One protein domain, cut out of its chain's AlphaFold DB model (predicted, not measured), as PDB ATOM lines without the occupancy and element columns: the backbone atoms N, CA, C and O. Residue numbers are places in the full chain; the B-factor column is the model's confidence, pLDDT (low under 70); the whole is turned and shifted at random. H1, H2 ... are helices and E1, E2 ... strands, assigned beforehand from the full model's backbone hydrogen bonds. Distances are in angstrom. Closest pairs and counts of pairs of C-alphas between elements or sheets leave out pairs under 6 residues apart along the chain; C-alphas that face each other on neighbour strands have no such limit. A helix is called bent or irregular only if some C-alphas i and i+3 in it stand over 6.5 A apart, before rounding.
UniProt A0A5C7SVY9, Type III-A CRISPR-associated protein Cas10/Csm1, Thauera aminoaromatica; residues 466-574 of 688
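Overview. This is residues 466 to 574 of the 688 residues of the protein "Type III-A CRISPR-associated protein Cas10/Csm1" of Thauera aminoaromatica (UniProt A0A5C7SVY9). A twisted sheet of four strands forms the core, with H1 over one face and the short helices H2 and H4 over the other. From the sheet, H1 leads back to a small head made of the hairpin of E1 and E2 with the unnamed residues 466 to 480, while at the far end the tail of residues 567 to 574, of which 569 to 573 belong to H5, sticks out free. The printed part has 109 residues, with five named helices and six named strands in the order E1, E2, H1, E3, H2, E4, E5, H3, H4, E6, H5; its class is mixed, helices and strands. The large sheet has the order E4, E5, E3, E6 and the small one E1, E2, both all antiparallel. The whole is only just loose, close to compact, with a radius of gyration of the C-alphas of 16.2 A and spans of 49 by 37 by 23 A.

Along the chain. Begin at Tyr 466, whose C-alpha stands at (140.835, 186.732, 166.359); residues 466 to 480 hold no named element. Strand E1 is residues 481 to 483, and E2 is residues 486 to 488. Find C-alpha 490 at (137.846, 177.223, 157.876); from there helix H1 runs 16.0 A to C-alpha 501. Strand E3, residues 507 to 512, covers 16.8 A, and helix H2, residues 513 to 518, covers 10.1 A. H2 is irregular, with C-alphas 514 and 517 standing 7.8 A apart. Strand E4 is residues 525 to 527; strand E5, residues 535 to 540, covers 15.9 A. Two short helices follow, H3 at residues 543 to 546 and H4 at residues 550 to 554. Strand E6, residues 558 to 563, covers 14.2 A. Helix H5, residues 569 to 573, ends with C-alpha 573 at (134.919, 164.989, 119.380).

Arrangement. Look first at inner strands E5 and E3, antiparallel at 155 degrees, where N 509 and O 538 are 2.8 A apart, within hydrogen-bond range. Edge strand E6 is antiparallel to E3 at 168 degrees, with N 508 and O 562 at 2.8 A. Edge strand E4 forms a hairpin with E5, with N 526 and O 539 at 2.8 A. E3, H2, E4 and E5, H3, H4, E6 are split strand-helix-strand units, in which two strands run the same way with another strand between them in the sheet; both crossovers are right-handed. H1 is on the sheet at a height of 10.0 A, over E4 and E5; its closest C-alpha pair with E5 is Ser 501 and Phe 539, 6.3 A. H2 is on the opposite face, over E5 at a height of 7.3 A, with the C-alphas of Ala 513 and Tyr 535 the closest at 4.4 A. On the same face as H2, H4 lies over E6; the C-alphas of Leu 552 and Leu 558 are the closest, 5.1 A. H3 is not on the sheet, but only just, with 4 pairs of C-alphas within 10 A. In the hairpin of E1 and E2, N 486 and O 483 are 2.8 A apart; both strands are apart from E3, E4, E5 and E6. Every O i to N i+4 pair is within hydrogen-bond range in H1, H4 and H5; H2 has 0 of 2 such pairs but 2 of 3 O i to N i+3 pairs, and H3 is too short for an O i to N i+4 pair.

Size, cuts and confidence. The two C-alphas farthest apart are those of Pro 467 and Gly 574, 53.6 A. Without the free tail, the body of 101 residues spans 43 by 29 by 19 A. The printed part has no cut and no long link; H2 to E4 and E4 to E5 are short, and the other links are tight. The mean pLDDT of the printed part is 91.3, with H3 at 79, and no printed residue is under 70.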
ATOM      1  N   TYR A 466     139.624 187.161 167.077       87.12
ATOM      2  CA  TYR A 466     140.835 186.732 166.359       87.12
ATOM      3  C   TYR A 466     141.791 185.916 167.254       87.12
ATOM      4  O   TYR A 466     142.911 186.356 167.528       87.12
ATOM      5  N   PRO A 467     141.411 184.701 167.698       85.19
ATOM      6  CA  PRO A 467     142.188 183.929 168.676       85.19
ATOM      7  C   PRO A 467     143.602 183.562 168.195       85.19
ATOM      8  O   PRO A 467     144.509 183.414 169.010       85.19
ATOM      9  N   PHE A 468     143.803 183.448 166.879       89.75
ATOM     10  CA  PHE A 468     145.111 183.213 166.254       89.75
ATOM     11  C   PHE A 468     145.530 184.365 165.326       89.75
ATOM     12  O   PHE A 468     146.341 184.172 164.420       89.75
ATOM     13  N   GLY A 469     144.958 185.557 165.518       90.88
ATOM     14  CA  GLY A 469     145.123 186.683 164.606       90.88
ATOM     15  C   GLY A 469     144.379 186.490 163.281       90.88
ATOM     16  O   GLY A 469     143.440 185.696 163.157       90.88
ATOM     17  N   THR A 470     144.777 187.265 162.279       90.31
ATOM     18  CA  THR A 470     144.151 187.264 160.956       90.31
ATOM     19  C   THR A 470     144.590 186.052 160.136       90.31
ATOM     20  O   THR A 470     145.761 185.680 160.124       90.31
ATOM     21  N   CYS A 471     143.663 185.447 159.398       90.62
ATOM     22  CA  CYS A 471     143.960 184.344 158.497       90.62
ATOM     23  C   CYS A 471     144.984 184.763 157.435       90.62
ATOM     24  O   CYS A 471     144.726 185.659 156.633       90.62
ATOM     25  N   ALA A 472     146.102 184.041 157.357       90.75
ATOM     26  CA  ALA A 472     147.200 184.320 156.434       90.75
ATOM     27  C   ALA A 472     146.801 184.231 154.947       90.75
ATOM     28  O   ALA A 472     147.364 184.929 154.104       90.75
ATOM     29  N   TYR A 473     145.806 183.399 154.615       89.25
ATOM     30  CA  TYR A 473     145.352 183.175 153.237       89.25
ATOM     31  C   TYR A 473     144.316 184.194 152.745       89.25
ATOM     32  O   TYR A 473     144.196 184.411 151.539       89.25
ATOM     33  N   ASN A 474     143.546 184.800 153.650       87.62
ATOM     34  CA  ASN A 474     142.472 185.743 153.314       87.62
ATOM     35  C   ASN A 474     142.762 187.184 153.763       87.62
ATOM     36  O   ASN A 474     142.136 188.107 153.250       87.62
ATOM     37  N   GLY A 475     143.664 187.369 154.730       87.50
ATOM     38  CA  GLY A 475     144.121 188.667 155.225       87.50
ATOM     39  C   GLY A 475     143.075 189.497 155.968       87.50
ATOM     40  O   GLY A 475     143.393 190.612 156.372       87.50
ATOM     41  N   ARG A 476     141.847 188.990 156.157       86.94
ATOM     42  CA  ARG A 476     140.770 189.689 156.879       86.94
ATOM     43  C   ARG A 476     140.040 188.809 157.884       86.94
ATOM     44  O   ARG A 476     139.772 189.258 158.985       86.94
ATOM     45  N   LEU A 477     139.716 187.571 157.521       89.06
ATOM     46  CA  LEU A 477     138.936 186.680 158.385       89.06
ATOM     47  C   LEU A 477     139.737 186.199 159.607       89.06
ATOM     48  O   LEU A 477     140.949 186.005 159.490       89.06
ATOM     49  N   PRO A 478     139.082 185.937 160.750       91.00
ATOM     50  CA  PRO A 478     139.742 185.452 161.952       91.00
ATOM     51  C   PRO A 478     140.207 184.010 161.774       91.00
ATOM     52  O   PRO A 478     139.456 183.147 161.311       91.00
ATOM     53  N   ALA A 479     141.464 183.738 162.117       92.38
ATOM     54  CA  ALA A 479     141.985 182.380 162.112       92.38
ATOM     55  C   ALA A 479     141.426 181.587 163.301       92.38
ATOM     56  O   ALA A 479     141.453 182.066 164.432       92.38
ATOM     57  N   ASP A 480     140.956 180.364 163.040       92.69
ATOM     58  CA  ASP A 480     140.408 179.451 164.051       92.69
ATOM     59  C   ASP A 480     141.394 178.344 164.452       92.69
ATOM     60  O   ASP A 480     141.185 177.685 165.468       92.69
ATOM     61  N   LYS A 481     142.470 178.135 163.678       93.69
ATOM     62  CA  LYS A 481     143.580 177.238 164.038       93.69
ATOM     63  C   LYS A 481     144.875 177.570 163.291       93.69
ATOM     64  O   LYS A 481     144.861 178.197 162.227       93.69
ATOM     65  N   LEU A 482     145.991 177.071 163.821       93.00
ATOM     66  CA  LEU A 482     147.298 177.055 163.160       93.00
ATOM     67  C   LEU A 482     147.477 175.724 162.410       93.00
ATOM     68  O   LEU A 482     147.348 174.661 163.014       93.00
ATOM     69  N   ILE A 483     147.787 175.770 161.112       89.12
ATOM     70  CA  ILE A 483     148.225 174.602 160.325       89.12
ATOM     71  C   ILE A 483     149.683 174.817 159.955       89.12
ATOM     72  O   ILE A 483     149.994 175.792 159.276       89.12
ATOM     73  N   ASP A 484     150.571 173.939 160.424       87.00
ATOM     74  CA  ASP A 484     152.021 174.049 160.210       87.00
ATOM     75  C   ASP A 484     152.564 175.448 160.569       87.00
ATOM     76  O   ASP A 484     153.353 176.048 159.843       87.00
ATOM     77  N   GLY A 485     152.064 176.015 161.674       88.38
ATOM     78  CA  GLY A 485     152.402 177.368 162.134       88.38
ATOM     79  C   GLY A 485     151.708 178.513 161.384       88.38
ATOM     80  O   GLY A 485     151.842 179.661 161.793       88.38
ATOM     81  N   THR A 486     150.928 178.230 160.336       90.56
ATOM     82  CA  THR A 486     150.199 179.243 159.555       90.56
ATOM     83  C   THR A 486     148.786 179.467 160.115       90.56
ATOM     84  O   THR A 486     147.993 178.518 160.150       90.56
ATOM     85  N   PRO A 487     148.410 180.696 160.521       93.12
ATOM     86  CA  PRO A 487     147.059 180.998 160.995       93.12
ATOM     87  C   PRO A 487     146.054 180.934 159.844       93.12
ATOM     88  O   PRO A 487     146.176 181.627 158.833       93.12
ATOM     89  N   SER A 488     145.030 180.093 159.982       92.56
ATOM     90  CA  SER A 488     144.050 179.842 158.923       92.56
ATOM     91  C   SER A 488     142.619 179.826 159.457       92.56
ATOM     92  O   SER A 488     142.388 179.398 160.584       92.56
ATOM     93  N   CYS A 489     141.661 180.269 158.637       92.50
ATOM     94  CA  CYS A 489     140.226 180.123 158.891       92.50
ATOM     95  C   CYS A 489     139.643 178.948 158.083       92.50
ATOM     96  O   CYS A 489     140.154 178.640 156.998       92.50
ATOM     97  N   LYS A 490     138.553 178.330 158.565       94.75
ATOM     98  CA  LYS A 490     137.846 177.223 157.876       94.75
ATOM     99  C   LYS A 490     137.583 177.518 156.401       94.75
ATOM    100  O   LYS A 490     137.959 176.728 155.543       94.75
ATOM    101  N   LEU A 491     137.040 178.700 156.101       93.56
ATOM    102  CA  LEU A 491     136.687 179.086 154.734       93.56
ATOM    103  C   LEU A 491     137.898 179.083 153.787       93.56
ATOM    104  O   LEU A 491     137.802 178.607 152.661       93.56
ATOM    105  N   SER A 492     139.052 179.582 154.239       92.69
ATOM    106  CA  SER A 492     140.264 179.589 153.409       92.69
ATOM    107  C   SER A 492     140.832 178.188 153.201       92.69
ATOM    108  O   SER A 492     141.380 177.896 152.140       92.69
ATOM    109  N   ARG A 493     140.695 177.303 154.195       94.31
ATOM    110  CA  ARG A 493     141.093 175.898 154.054       94.31
ATOM    111  C   ARG A 493     140.194 175.156 153.078       94.31
ATOM    112  O   ARG A 493     140.712 174.434 152.231       94.31
ATOM    113  N   ASP A 494     138.892 175.414 153.120       95.81
ATOM    114  CA  ASP A 494     137.949 174.880 152.139       95.81
ATOM    115  C   ASP A 494     138.259 175.390 150.733       95.81
ATOM    116  O   ASP A 494     138.257 174.606 149.795       95.81
ATOM    117  N   GLN A 495     138.628 176.662 150.563       94.44
ATOM    118  CA  GLN A 495     139.068 177.185 149.262       94.44
ATOM    119  C   GLN A 495     140.288 176.431 148.715       94.44
ATOM    120  O   GLN A 495     140.331 176.103 147.530       94.44
ATOM    121  N   ILE A 496     141.268 176.110 149.565       92.69
ATOM    122  CA  ILE A 496     142.415 175.283 149.161       92.69
ATOM    123  C   ILE A 496     141.946 173.867 148.799       92.69
ATOM    124  O   ILE A 496     142.296 173.373 147.726       92.69
ATOM    125  N   ALA A 497     141.121 173.240 149.643       94.62
ATOM    126  CA  ALA A 497     140.615 171.883 149.437       94.62
ATOM    127  C   ALA A 497     139.771 171.755 148.159       94.62
ATOM    128  O   ALA A 497     139.945 170.800 147.404       94.62
ATOM    129  N   ILE A 498     138.913 172.736 147.867       94.94
ATOM    130  CA  ILE A 498     138.165 172.855 146.610       94.94
ATOM    131  C   ILE A 498     139.150 172.934 145.442       94.94
ATOM    132  O   ILE A 498     139.059 172.154 144.495       94.94
ATOM    133  N   GLY A 499     140.121 173.853 145.510       92.00
ATOM    134  CA  GLY A 499     141.108 174.054 144.450       92.00
ATOM    135  C   GLY A 499     141.917 172.795 144.118       92.00
ATOM    136  O   GLY A 499     142.257 172.568 142.956       92.00
ATOM    137  N   GLU A 500     142.204 171.969 145.125       90.75
ATOM    138  CA  GLU A 500     142.857 170.664 144.975       90.75
ATOM    139  C   GLU A 500     141.912 169.554 144.508       90.75
ATOM    140  O   GLU A 500     142.330 168.667 143.766       90.75
ATOM    141  N   SER A 501     140.653 169.574 144.933       93.19
ATOM    142  CA  SER A 501     139.687 168.523 144.605       93.19
ATOM    143  C   SER A 501     139.239 168.596 143.149       93.19
ATOM    144  O   SER A 501     139.161 167.564 142.487       93.19
ATOM    145  N   LEU A 502     139.071 169.806 142.604       91.75
ATOM    146  CA  LEU A 502     138.662 170.042 141.211       91.75
ATOM    147  C   LEU A 502     139.608 169.442 140.151       91.75
ATOM    148  O   LEU A 502     139.243 169.361 138.985       91.75
ATOM    149  N   ILE A 503     140.837 169.066 140.523       88.50
ATOM    150  CA  ILE A 503     141.832 168.459 139.615       88.50
ATOM    151  C   ILE A 503     142.040 166.957 139.822       88.50
ATOM    152  O   ILE A 503     142.798 166.349 139.063       88.50
ATOM    153  N   ARG A 504     141.486 166.399 140.901       88.06
ATOM    154  CA  ARG A 504     141.794 165.048 141.407       88.06
ATOM    155  C   ARG A 504     140.563 164.163 141.550       88.06
ATOM    156  O   ARG A 504     140.721 162.950 141.613       88.06
ATOM    157  N   LEU A 505     139.394 164.770 141.688       92.31
ATOM    158  CA  LEU A 505     138.127 164.116 141.968       92.31
ATOM    159  C   LEU A 505     137.130 164.492 140.871       92.31
ATOM    160  O   LEU A 505     137.350 165.457 140.142       92.31
ATOM    161  N   ASP A 506     136.049 163.729 140.770       91.88
ATOM    162  CA  ASP A 506     135.151 163.771 139.609       91.88
ATOM    163  C   ASP A 506     133.781 164.358 139.955       91.88
ATOM    164  O   ASP A 506     133.035 164.798 139.076       91.88
ATOM    165  N   ARG A 507     133.411 164.312 141.240       94.25
ATOM    166  CA  ARG A 507     132.054 164.600 141.695       94.25
ATOM    167  C   ARG A 507     132.026 165.399 142.987       94.25
ATOM    168  O   ARG A 507     132.936 165.323 143.812       94.25
ATOM    169  N   LEU A 508     130.951 166.155 143.160       96.38
ATOM    170  CA  LEU A 508     130.614 166.913 144.356       96.38
ATOM    171  C   LEU A 508     129.282 166.388 144.896       96.38
ATOM    172  O   LEU A 508     128.285 166.364 144.177       96.38
ATOM    173  N   ILE A 509     129.259 165.977 146.159       96.62
ATOM    174  CA  ILE A 509     128.031 165.608 146.861       96.62
ATOM    175  C   ILE A 509     127.626 166.708 147.835       96.62
ATOM    176  O   ILE A 509     128.471 167.328 148.486       96.62
ATOM    177  N   VAL A 510     126.319 166.931 147.920       97.56
ATOM    178  CA  VAL A 510     125.689 167.856 148.862       97.56
ATOM    179  C   VAL A 510     124.783 167.034 149.759       97.56
ATOM    180  O   VAL A 510     123.825 166.421 149.279       97.56
ATOM    181  N   VAL A 511     125.091 167.020 151.050       96.62
ATOM    182  CA  VAL A 511     124.299 166.324 152.063       96.62
ATOM    183  C   VAL A 511     123.712 167.328 153.043       96.62
ATOM    184  O   VAL A 511     124.260 168.412 153.252       96.62
ATOM    185  N   ASP A 512     122.573 166.984 153.633       95.31
ATOM    186  CA  ASP A 512     122.046 167.734 154.769       95.31
ATOM    187  C   ASP A 512     123.104 167.793 155.887       95.31
ATOM    188  O   ASP A 512     123.749 166.784 156.174       95.31
ATOM    189  N   ALA A 513     123.309 168.963 156.505       94.94
ATOM    190  CA  ALA A 513     124.369 169.136 157.504       94.94
ATOM    191  C   ALA A 513     124.220 168.203 158.723       94.94
ATOM    192  O   ALA A 513     125.201 167.902 159.400       94.94
ATOM    193  N   THR A 514     123.008 167.697 158.981       93.31
ATOM    194  CA  THR A 514     122.753 166.697 160.034       93.31
ATOM    195  C   THR A 514     123.400 165.334 159.763       93.31
ATOM    196  O   THR A 514     123.620 164.581 160.705       93.31
ATOM    197  N   ALA A 515     123.753 165.037 158.508       93.12
ATOM    198  CA  ALA A 515     124.379 163.786 158.077       93.12
ATOM    199  C   ALA A 515     125.906 163.900 157.892       93.12
ATOM    200  O   ALA A 515     126.525 163.038 157.268       93.12
ATOM    201  N   ARG A 516     126.544 164.960 158.414       93.31
ATOM    202  CA  ARG A 516     128.000 165.177 158.303       93.31
ATOM    203  C   ARG A 516     128.820 163.979 158.787       93.31
ATOM    204  O   ARG A 516     129.806 163.633 158.143       93.31
ATOM    205  N   ASP A 517     128.411 163.350 159.884       90.94
ATOM    206  CA  ASP A 517     129.142 162.232 160.496       90.94
ATOM    207  C   ASP A 517     129.105 160.949 159.643       90.94
ATOM    208  O   ASP A 517     129.908 160.039 159.852       90.94
ATOM    209  N   GLU A 518     128.216 160.885 158.645       89.19
ATOM    210  CA  GLU A 518     128.160 159.798 157.660       89.19
ATOM    211  C   GLU A 518     129.206 159.965 156.539       89.19
ATOM    212  O   GLU A 518     129.400 159.062 155.719       89.19
ATOM    213  N   LEU A 519     129.895 161.112 156.479       88.75
ATOM    214  CA  LEU A 519     130.985 161.357 155.542       88.75
ATOM    215  C   LEU A 519     132.323 160.953 156.163       88.75
ATOM    216  O   LEU A 519     132.725 161.436 157.221       88.75
ATOM    217  N   HIS A 520     133.052 160.085 155.467       86.19
ATOM    218  CA  HIS A 520     134.347 159.588 155.924       86.19
ATOM    219  C   HIS A 520     135.463 160.049 154.991       86.19
ATOM    220  O   HIS A 520     135.615 159.539 153.878       86.19
ATOM    221  N   ASP A 521     136.243 161.021 155.464       84.81
ATOM    222  CA  ASP A 521     137.394 161.557 154.742       84.81
ATOM    223  C   ASP A 521     138.442 160.477 154.458       84.81
ATOM    224  O   ASP A 521     138.773 159.637 155.299       84.81
ATOM    225  N   GLY A 522     139.014 160.526 153.258       84.94
ATOM    226  CA  GLY A 522     140.024 159.575 152.826       84.94
ATOM    227  C   GLY A 522     140.681 159.975 151.512       84.94
ATOM    228  O   GLY A 522     140.649 161.124 151.082       84.94
ATOM    229  N   ARG A 523     141.302 159.003 150.838       82.31
ATOM    230  CA  ARG A 523     141.960 159.249 149.543       82.31
ATOM    231  C   ARG A 523     140.962 159.569 148.426       82.31
ATOM    232  O   ARG A 523     141.313 160.261 147.476       82.31
ATOM    233  N   THR A 524     139.755 159.025 148.519       88.50
ATOM    234  CA  THR A 524     138.732 159.085 147.471       88.50
ATOM    235  C   THR A 524     137.593 160.046 147.794       88.50
ATOM    236  O   THR A 524     136.775 160.294 146.915       88.50
ATOM    237  N   LEU A 525     137.546 160.594 149.013       93.50
ATOM    238  CA  LEU A 525     136.524 161.528 149.472       93.50
ATOM    239  C   LEU A 525     137.155 162.616 150.343       93.50
ATOM    240  O   LEU A 525     137.965 162.319 151.220       93.50
ATOM    241  N   ARG A 526     136.772 163.870 150.103       95.62
ATOM    242  CA  ARG A 526     137.229 165.037 150.858       95.62
ATOM    243  C   ARG A 526     136.055 165.934 151.235       95.62
ATOM    244  O   ARG A 526     135.514 166.622 150.370       95.62
ATOM    245  N   SER A 527     135.695 165.958 152.513       95.94
ATOM    246  CA  SER A 527     134.683 166.846 153.079       95.94
ATOM    247  C   SER A 527     135.225 168.259 153.303       95.94
ATOM    248  O   SER A 527     136.406 168.465 153.592       95.94
ATOM    249  N   LEU A 528     134.337 169.243 153.179       96.50
ATOM    250  CA  LEU A 528     134.589 170.638 153.536       96.50
ATOM    251  C   LEU A 528     134.269 170.893 155.019       96.50
ATOM    252  O   LEU A 528     133.402 170.240 155.613       96.50
ATOM    253  N   GLU A 529     134.986 171.835 155.630       95.44
ATOM    254  CA  GLU A 529     134.874 172.191 157.047       95.44
ATOM    255  C   GLU A 529     133.674 173.104 157.338       95.44
ATOM    256  O   GLU A 529     133.109 173.026 158.429       95.44
ATOM    257  N   VAL A 530     133.288 173.978 156.404       95.50
ATOM    258  CA  VAL A 530     132.191 174.941 156.585       95.50
ATOM    259  C   VAL A 530     130.887 174.387 156.016       95.50
ATOM    260  O   VAL A 530     130.820 174.021 154.844       95.50
ATOM    261  N   ASP A 531     129.827 174.377 156.829       96.12
ATOM    262  CA  ASP A 531     128.474 174.133 156.330       96.12
ATOM    263  C   ASP A 531     127.976 175.343 155.547       96.12
ATOM    264  O   ASP A 531     127.991 176.477 156.034       96.12
ATOM    265  N   LEU A 532     127.505 175.102 154.330       96.06
ATOM    266  CA  LEU A 532     127.019 176.138 153.433       96.06
ATOM    267  C   LEU A 532     125.499 176.092 153.412       96.06
ATOM    268  O   LEU A 532     124.910 175.143 152.903       96.06
ATOM    269  N   PHE A 533     124.863 177.111 153.993       96.25
ATOM    270  CA  PHE A 533     123.403 177.255 154.026       96.25
ATOM    271  C   PHE A 533     122.683 175.992 154.518       96.25
ATOM    272  O   PHE A 533     121.675 175.604 153.941       96.25
ATOM    273  N   GLY A 534     123.212 175.334 155.555       95.25
ATOM    274  CA  GLY A 534     122.654 174.108 156.142       95.25
ATOM    275  C   GLY A 534     122.975 172.813 155.385       95.25
ATOM    276  O   GLY A 534     122.282 171.817 155.585       95.25
ATOM    277  N   TYR A 535     123.994 172.822 154.523       97.75
ATOM    278  CA  TYR A 535     124.495 171.632 153.835       97.75
ATOM    279  C   TYR A 535     125.976 171.400 154.127       97.75
ATOM    280  O   TYR A 535     126.765 172.347 154.146       97.75
ATOM    281  N   THR A 536     126.358 170.132 154.257       97.38
ATOM    282  CA  THR A 536     127.758 169.701 154.227       97.38
ATOM    283  C   THR A 536     128.113 169.231 152.819       97.38
ATOM    284  O   THR A 536     127.304 168.621 152.116       97.38
ATOM    285  N   LEU A 537     129.329 169.547 152.378       97.56
ATOM    286  CA  LEU A 537     129.804 169.253 151.032       97.56
ATOM    287  C   LEU A 537     131.020 168.346 151.076       97.56
ATOM    288  O   LEU A 537     131.906 168.544 151.905       97.56
ATOM    289  N   ALA A 538     131.100 167.420 150.124       96.94
ATOM    290  CA  ALA A 538     132.297 166.621 149.915       96.94
ATOM    291  C   ALA A 538     132.579 166.384 148.433       96.94
ATOM    292  O   ALA A 538     131.678 166.126 147.636       96.94
ATOM    293  N   PHE A 539     133.853 166.434 148.070       96.44
ATOM    294  CA  PHE A 539     134.325 166.011 146.760       96.44
ATOM    295  C   PHE A 539     134.652 164.527 146.795       96.44
ATOM    296  O   PHE A 539     135.171 164.028 147.791       96.44
ATOM    297  N   THR A 540     134.380 163.821 145.708       95.12
ATOM    298  CA  THR A 540     134.537 162.371 145.644       95.12
ATOM    299  C   THR A 540     135.044 161.915 144.281       95.12
ATOM    300  O   THR A 540     134.775 162.545 143.254       95.12
ATOM    301  N   ALA A 541     135.805 160.822 144.271       92.19
ATOM    302  CA  ALA A 541     136.305 160.175 143.061       92.19
ATOM    303  C   ALA A 541     135.150 159.525 142.268       92.19
ATOM    304  O   ALA A 541     133.970 159.749 142.566       92.19
ATOM    305  N   SER A 542     135.465 158.709 141.263       85.38
ATOM    306  CA  SER A 542     134.472 158.014 140.436       85.38
ATOM    307  C   SER A 542     133.513 157.116 141.240       85.38
ATOM    308  O   SER A 542     133.772 156.745 142.392       85.38
ATOM    309  N   ALA A 543     132.363 156.780 140.644       81.69
ATOM    310  CA  ALA A 543     131.322 155.967 141.288       81.69
ATOM    311  C   ALA A 543     131.811 154.567 141.660       81.69
ATOM    312  O   ALA A 543     131.375 153.993 142.656       81.69
ATOM    313  N   GLU A 544     132.750 154.046 140.885       81.62
ATOM    314  CA  GLU A 544     133.413 152.766 141.098       81.62
ATOM    315  C   GLU A 544     134.318 152.818 142.335       81.62
ATOM    316  O   GLU A 544     134.429 151.828 143.052       81.62
ATOM    317  N   ALA A 545     134.926 153.974 142.618       73.69
ATOM    318  CA  ALA A 545     135.875 154.146 143.713       73.69
ATOM    319  C   ALA A 545     135.215 154.406 145.077       73.69
ATOM    320  O   ALA A 545     135.779 154.038 146.107       73.69
ATOM    321  N   THR A 546     134.053 155.065 145.111       79.56
ATOM    322  CA  THR A 546     133.396 155.481 146.372       79.56
ATOM    323  C   THR A 546     132.008 154.893 146.566       79.56
ATOM    324  O   THR A 546     131.321 155.210 147.535       79.56
ATOM    325  N   GLY A 547     131.560 154.071 145.622       79.56
ATOM    326  CA  GLY A 547     130.171 153.665 145.532       79.56
ATOM    327  C   GLY A 547     129.261 154.795 145.043       79.56
ATOM    328  O   GLY A 547     129.670 155.909 144.696       79.56
ATOM    329  N   LYS A 548     127.970 154.476 144.999       86.38
ATOM    330  CA  LYS A 548     126.906 155.350 144.492       86.38
ATOM    331  C   LYS A 548     126.115 156.021 145.618       86.38
ATOM    332  O   LYS A 548     124.988 156.398 145.379       86.38
ATOM    333  N   PHE A 549     126.637 156.080 146.848       90.12
ATOM    334  CA  PHE A 549     125.971 156.717 148.002       90.12
ATOM    335  C   PHE A 549     124.505 156.287 148.231       90.12
ATOM    336  O   PHE A 549     123.680 157.064 148.703       90.12
ATOM    337  N   GLY A 550     124.185 155.027 147.918       89.19
ATOM    338  CA  GLY A 550     122.829 154.490 148.019       89.19
ATOM    339  C   GLY A 550     122.176 154.643 149.397       89.19
ATOM    340  O   GLY A 550     121.019 155.051 149.434       89.19
ATOM    341  N   PRO A 551     122.884 154.397 150.519       90.38
ATOM    342  CA  PRO A 551     122.330 154.639 151.852       90.38
ATOM    343  C   PRO A 551     121.896 156.096 152.073       90.38
ATOM    344  O   PRO A 551     120.763 156.327 152.484       90.38
ATOM    345  N   LEU A 552     122.737 157.072 151.702       92.25
ATOM    346  CA  LEU A 552     122.430 158.503 151.842       92.25
ATOM    347  C   LEU A 552     121.269 158.944 150.936       92.25
ATOM    348  O   LEU A 552     120.474 159.810 151.301       92.25
ATOM    349  N   ALA A 553     121.164 158.355 149.742       91.88
ATOM    350  CA  ALA A 553     120.034 158.580 148.844       91.88
ATOM    351  C   ALA A 553     118.732 157.982 149.402       91.88
ATOM    352  O   ALA A 553     117.679 158.611 149.324       91.88
ATOM    353  N   GLY A 554     118.805 156.786 149.994       88.25
ATOM    354  CA  GLY A 554     117.664 156.076 150.573       88.25
ATOM    355  C   GLY A 554     117.069 156.762 151.804       88.25
ATOM    356  O   GLY A 554     115.859 156.704 151.998       88.25
ATOM    357  N   THR A 555     117.888 157.448 152.605       89.38
ATOM    358  CA  THR A 555     117.426 158.239 153.762       89.38
ATOM    359  C   THR A 555     116.995 159.663 153.391       89.38
ATOM    360  O   THR A 555     116.445 160.378 154.228       89.38
ATOM    361  N   GLY A 556     117.232 160.094 152.146       89.12
ATOM    362  CA  GLY A 556     116.903 161.436 151.660       89.12
ATOM    363  C   GLY A 556     117.853 162.543 152.137       89.12
ATOM    364  O   GLY A 556     117.571 163.722 151.910       89.12
ATOM    365  N   VAL A 557     118.973 162.195 152.781       93.50
ATOM    366  CA  VAL A 557     119.978 163.174 153.237       93.50
ATOM    367  C   VAL A 557     120.930 163.590 152.115       93.50
ATOM    368  O   VAL A 557     121.447 164.705 152.151       93.50
ATOM    369  N   LEU A 558     121.123 162.752 151.085       95.69
ATOM    370  CA  LEU A 558     121.822 163.135 149.855       95.69
ATOM    371  C   LEU A 558     120.927 164.047 149.013       95.69
ATOM    372  O   LEU A 558     120.004 163.592 148.338       95.69
ATOM    373  N   ARG A 559     121.220 165.348 149.031       95.69
ATOM    374  CA  ARG A 559     120.426 166.361 148.328       95.69
ATOM    375  C   ARG A 559     120.811 166.475 146.865       95.69
ATOM    376  O   ARG A 559     119.929 166.647 146.025       95.69
ATOM    377  N   ARG A 560     122.110 166.415 146.556       96.69
ATOM    378  CA  ARG A 560     122.648 166.511 145.191       96.69
ATOM    379  C   ARG A 560     123.907 165.663 145.037       96.69
ATOM    380  O   ARG A 560     124.684 165.512 145.978       96.69
ATOM    381  N   CYS A 561     124.121 165.149 143.831       96.31
ATOM    382  CA  CYS A 561     125.350 164.472 143.429       96.31
ATOM    383  C   CYS A 561     125.698 164.933 142.013       96.31
ATOM    384  O   CYS A 561     125.051 164.519 141.051       96.31
ATOM    385  N   TRP A 562     126.676 165.834 141.917       96.31
ATOM    386  CA  TRP A 562     127.048 166.506 140.681       96.31
ATOM    387  C   TRP A 562     128.363 165.978 140.128       96.31
ATOM    388  O   TRP A 562     129.377 165.993 140.819       96.31
ATOM    389  N   ASP A 563     128.349 165.562 138.871       94.94
ATOM    390  CA  ASP A 563     129.535 165.288 138.071       94.94
ATOM    391  C   ASP A 563     130.084 166.585 137.484       94.94
ATOM    392  O   ASP A 563     129.353 167.375 136.880       94.94
ATOM    393  N   PHE A 564     131.383 166.791 137.679       93.38
ATOM    394  CA  PHE A 564     132.137 167.874 137.064       93.38
ATOM    395  C   PHE A 564     133.398 167.377 136.342       93.38
ATOM    396  O   PHE A 564     134.260 168.182 135.979       93.38
ATOM    397  N   ALA A 565     133.523 166.065 136.127       90.12
ATOM    398  CA  ALA A 565     134.677 165.445 135.494       90.12
ATOM    399  C   ALA A 565     134.966 166.091 134.135       90.12
ATOM    400  O   ALA A 565     134.053 166.419 133.375       90.12
ATOM    401  N   ALA A 566     136.242 166.279 133.804       87.06
ATOM    402  CA  ALA A 566     136.621 166.890 132.536       87.06
ATOM    403  C   ALA A 566     136.158 166.036 131.342       87.06
ATOM    404  O   ALA A 566     136.209 164.810 131.393       87.06
ATOM    405  N   ALA A 567     135.753 166.693 130.252       89.19
ATOM    406  CA  ALA A 567     135.404 166.014 129.006       89.19
ATOM    407  C   ALA A 567     136.606 165.221 128.463       89.19
ATOM    408  O   ALA A 567     137.697 165.789 128.294       89.19
ATOM    409  N   THR A 568     136.385 163.939 128.174       89.62
ATOM    410  CA  THR A 568     137.334 163.059 127.483       89.62
ATOM    411  C   THR A 568     137.505 163.480 126.022       89.62
ATOM    412  O   THR A 568     136.781 164.339 125.518       89.62
ATOM    413  N   GLU A 569     138.472 162.896 125.312       89.00
ATOM    414  CA  GLU A 569     138.661 163.212 123.891       89.00
ATOM    415  C   GLU A 569     137.454 162.782 123.045       89.00
ATOM    416  O   GLU A 569     136.995 163.544 122.198       89.00
ATOM    417  N   ASP A 570     136.863 161.623 123.338       90.81
ATOM    418  CA  ASP A 570     135.659 161.160 122.644       90.81
ATOM    419  C   ASP A 570     134.448 162.070 122.923       90.81
ATOM    420  O   ASP A 570     133.673 162.348 122.002       90.81
ATOM    421  N   ASP A 571     134.327 162.606 124.145       91.06
ATOM    422  CA  ASP A 571     133.317 163.622 124.465       91.06
ATOM    423  C   ASP A 571     133.551 164.893 123.643       91.06
ATOM    424  O   ASP A 571     132.623 165.426 123.039       91.06
ATOM    425  N   ARG A 572     134.797 165.386 123.590       90.25
ATOM    426  CA  ARG A 572     135.184 166.595 122.836       90.25
ATOM    427  C   ARG A 572     134.903 166.459 121.352       90.25
ATOM    428  O   ARG A 572     134.425 167.410 120.734       90.25
ATOM    429  N   GLU A 573     135.178 165.292 120.784       88.44
ATOM    430  CA  GLU A 573     134.919 164.989 119.380       88.44
ATOM    431  C   GLU A 573     133.433 164.748 119.074       88.44
ATOM    432  O   GLU A 573     133.050 164.766 117.902       88.44
ATOM    433  N   GLY A 574     132.593 164.592 120.102       86.00
ATOM    434  CA  GLY A 574     131.157 164.348 119.968       86.00
ATOM    435  C   GLY A 574     130.817 162.910 119.581       86.00
ATOM    436  O   GLY A 574     129.777 162.681 118.966       86.00
TER     437      GLY A 574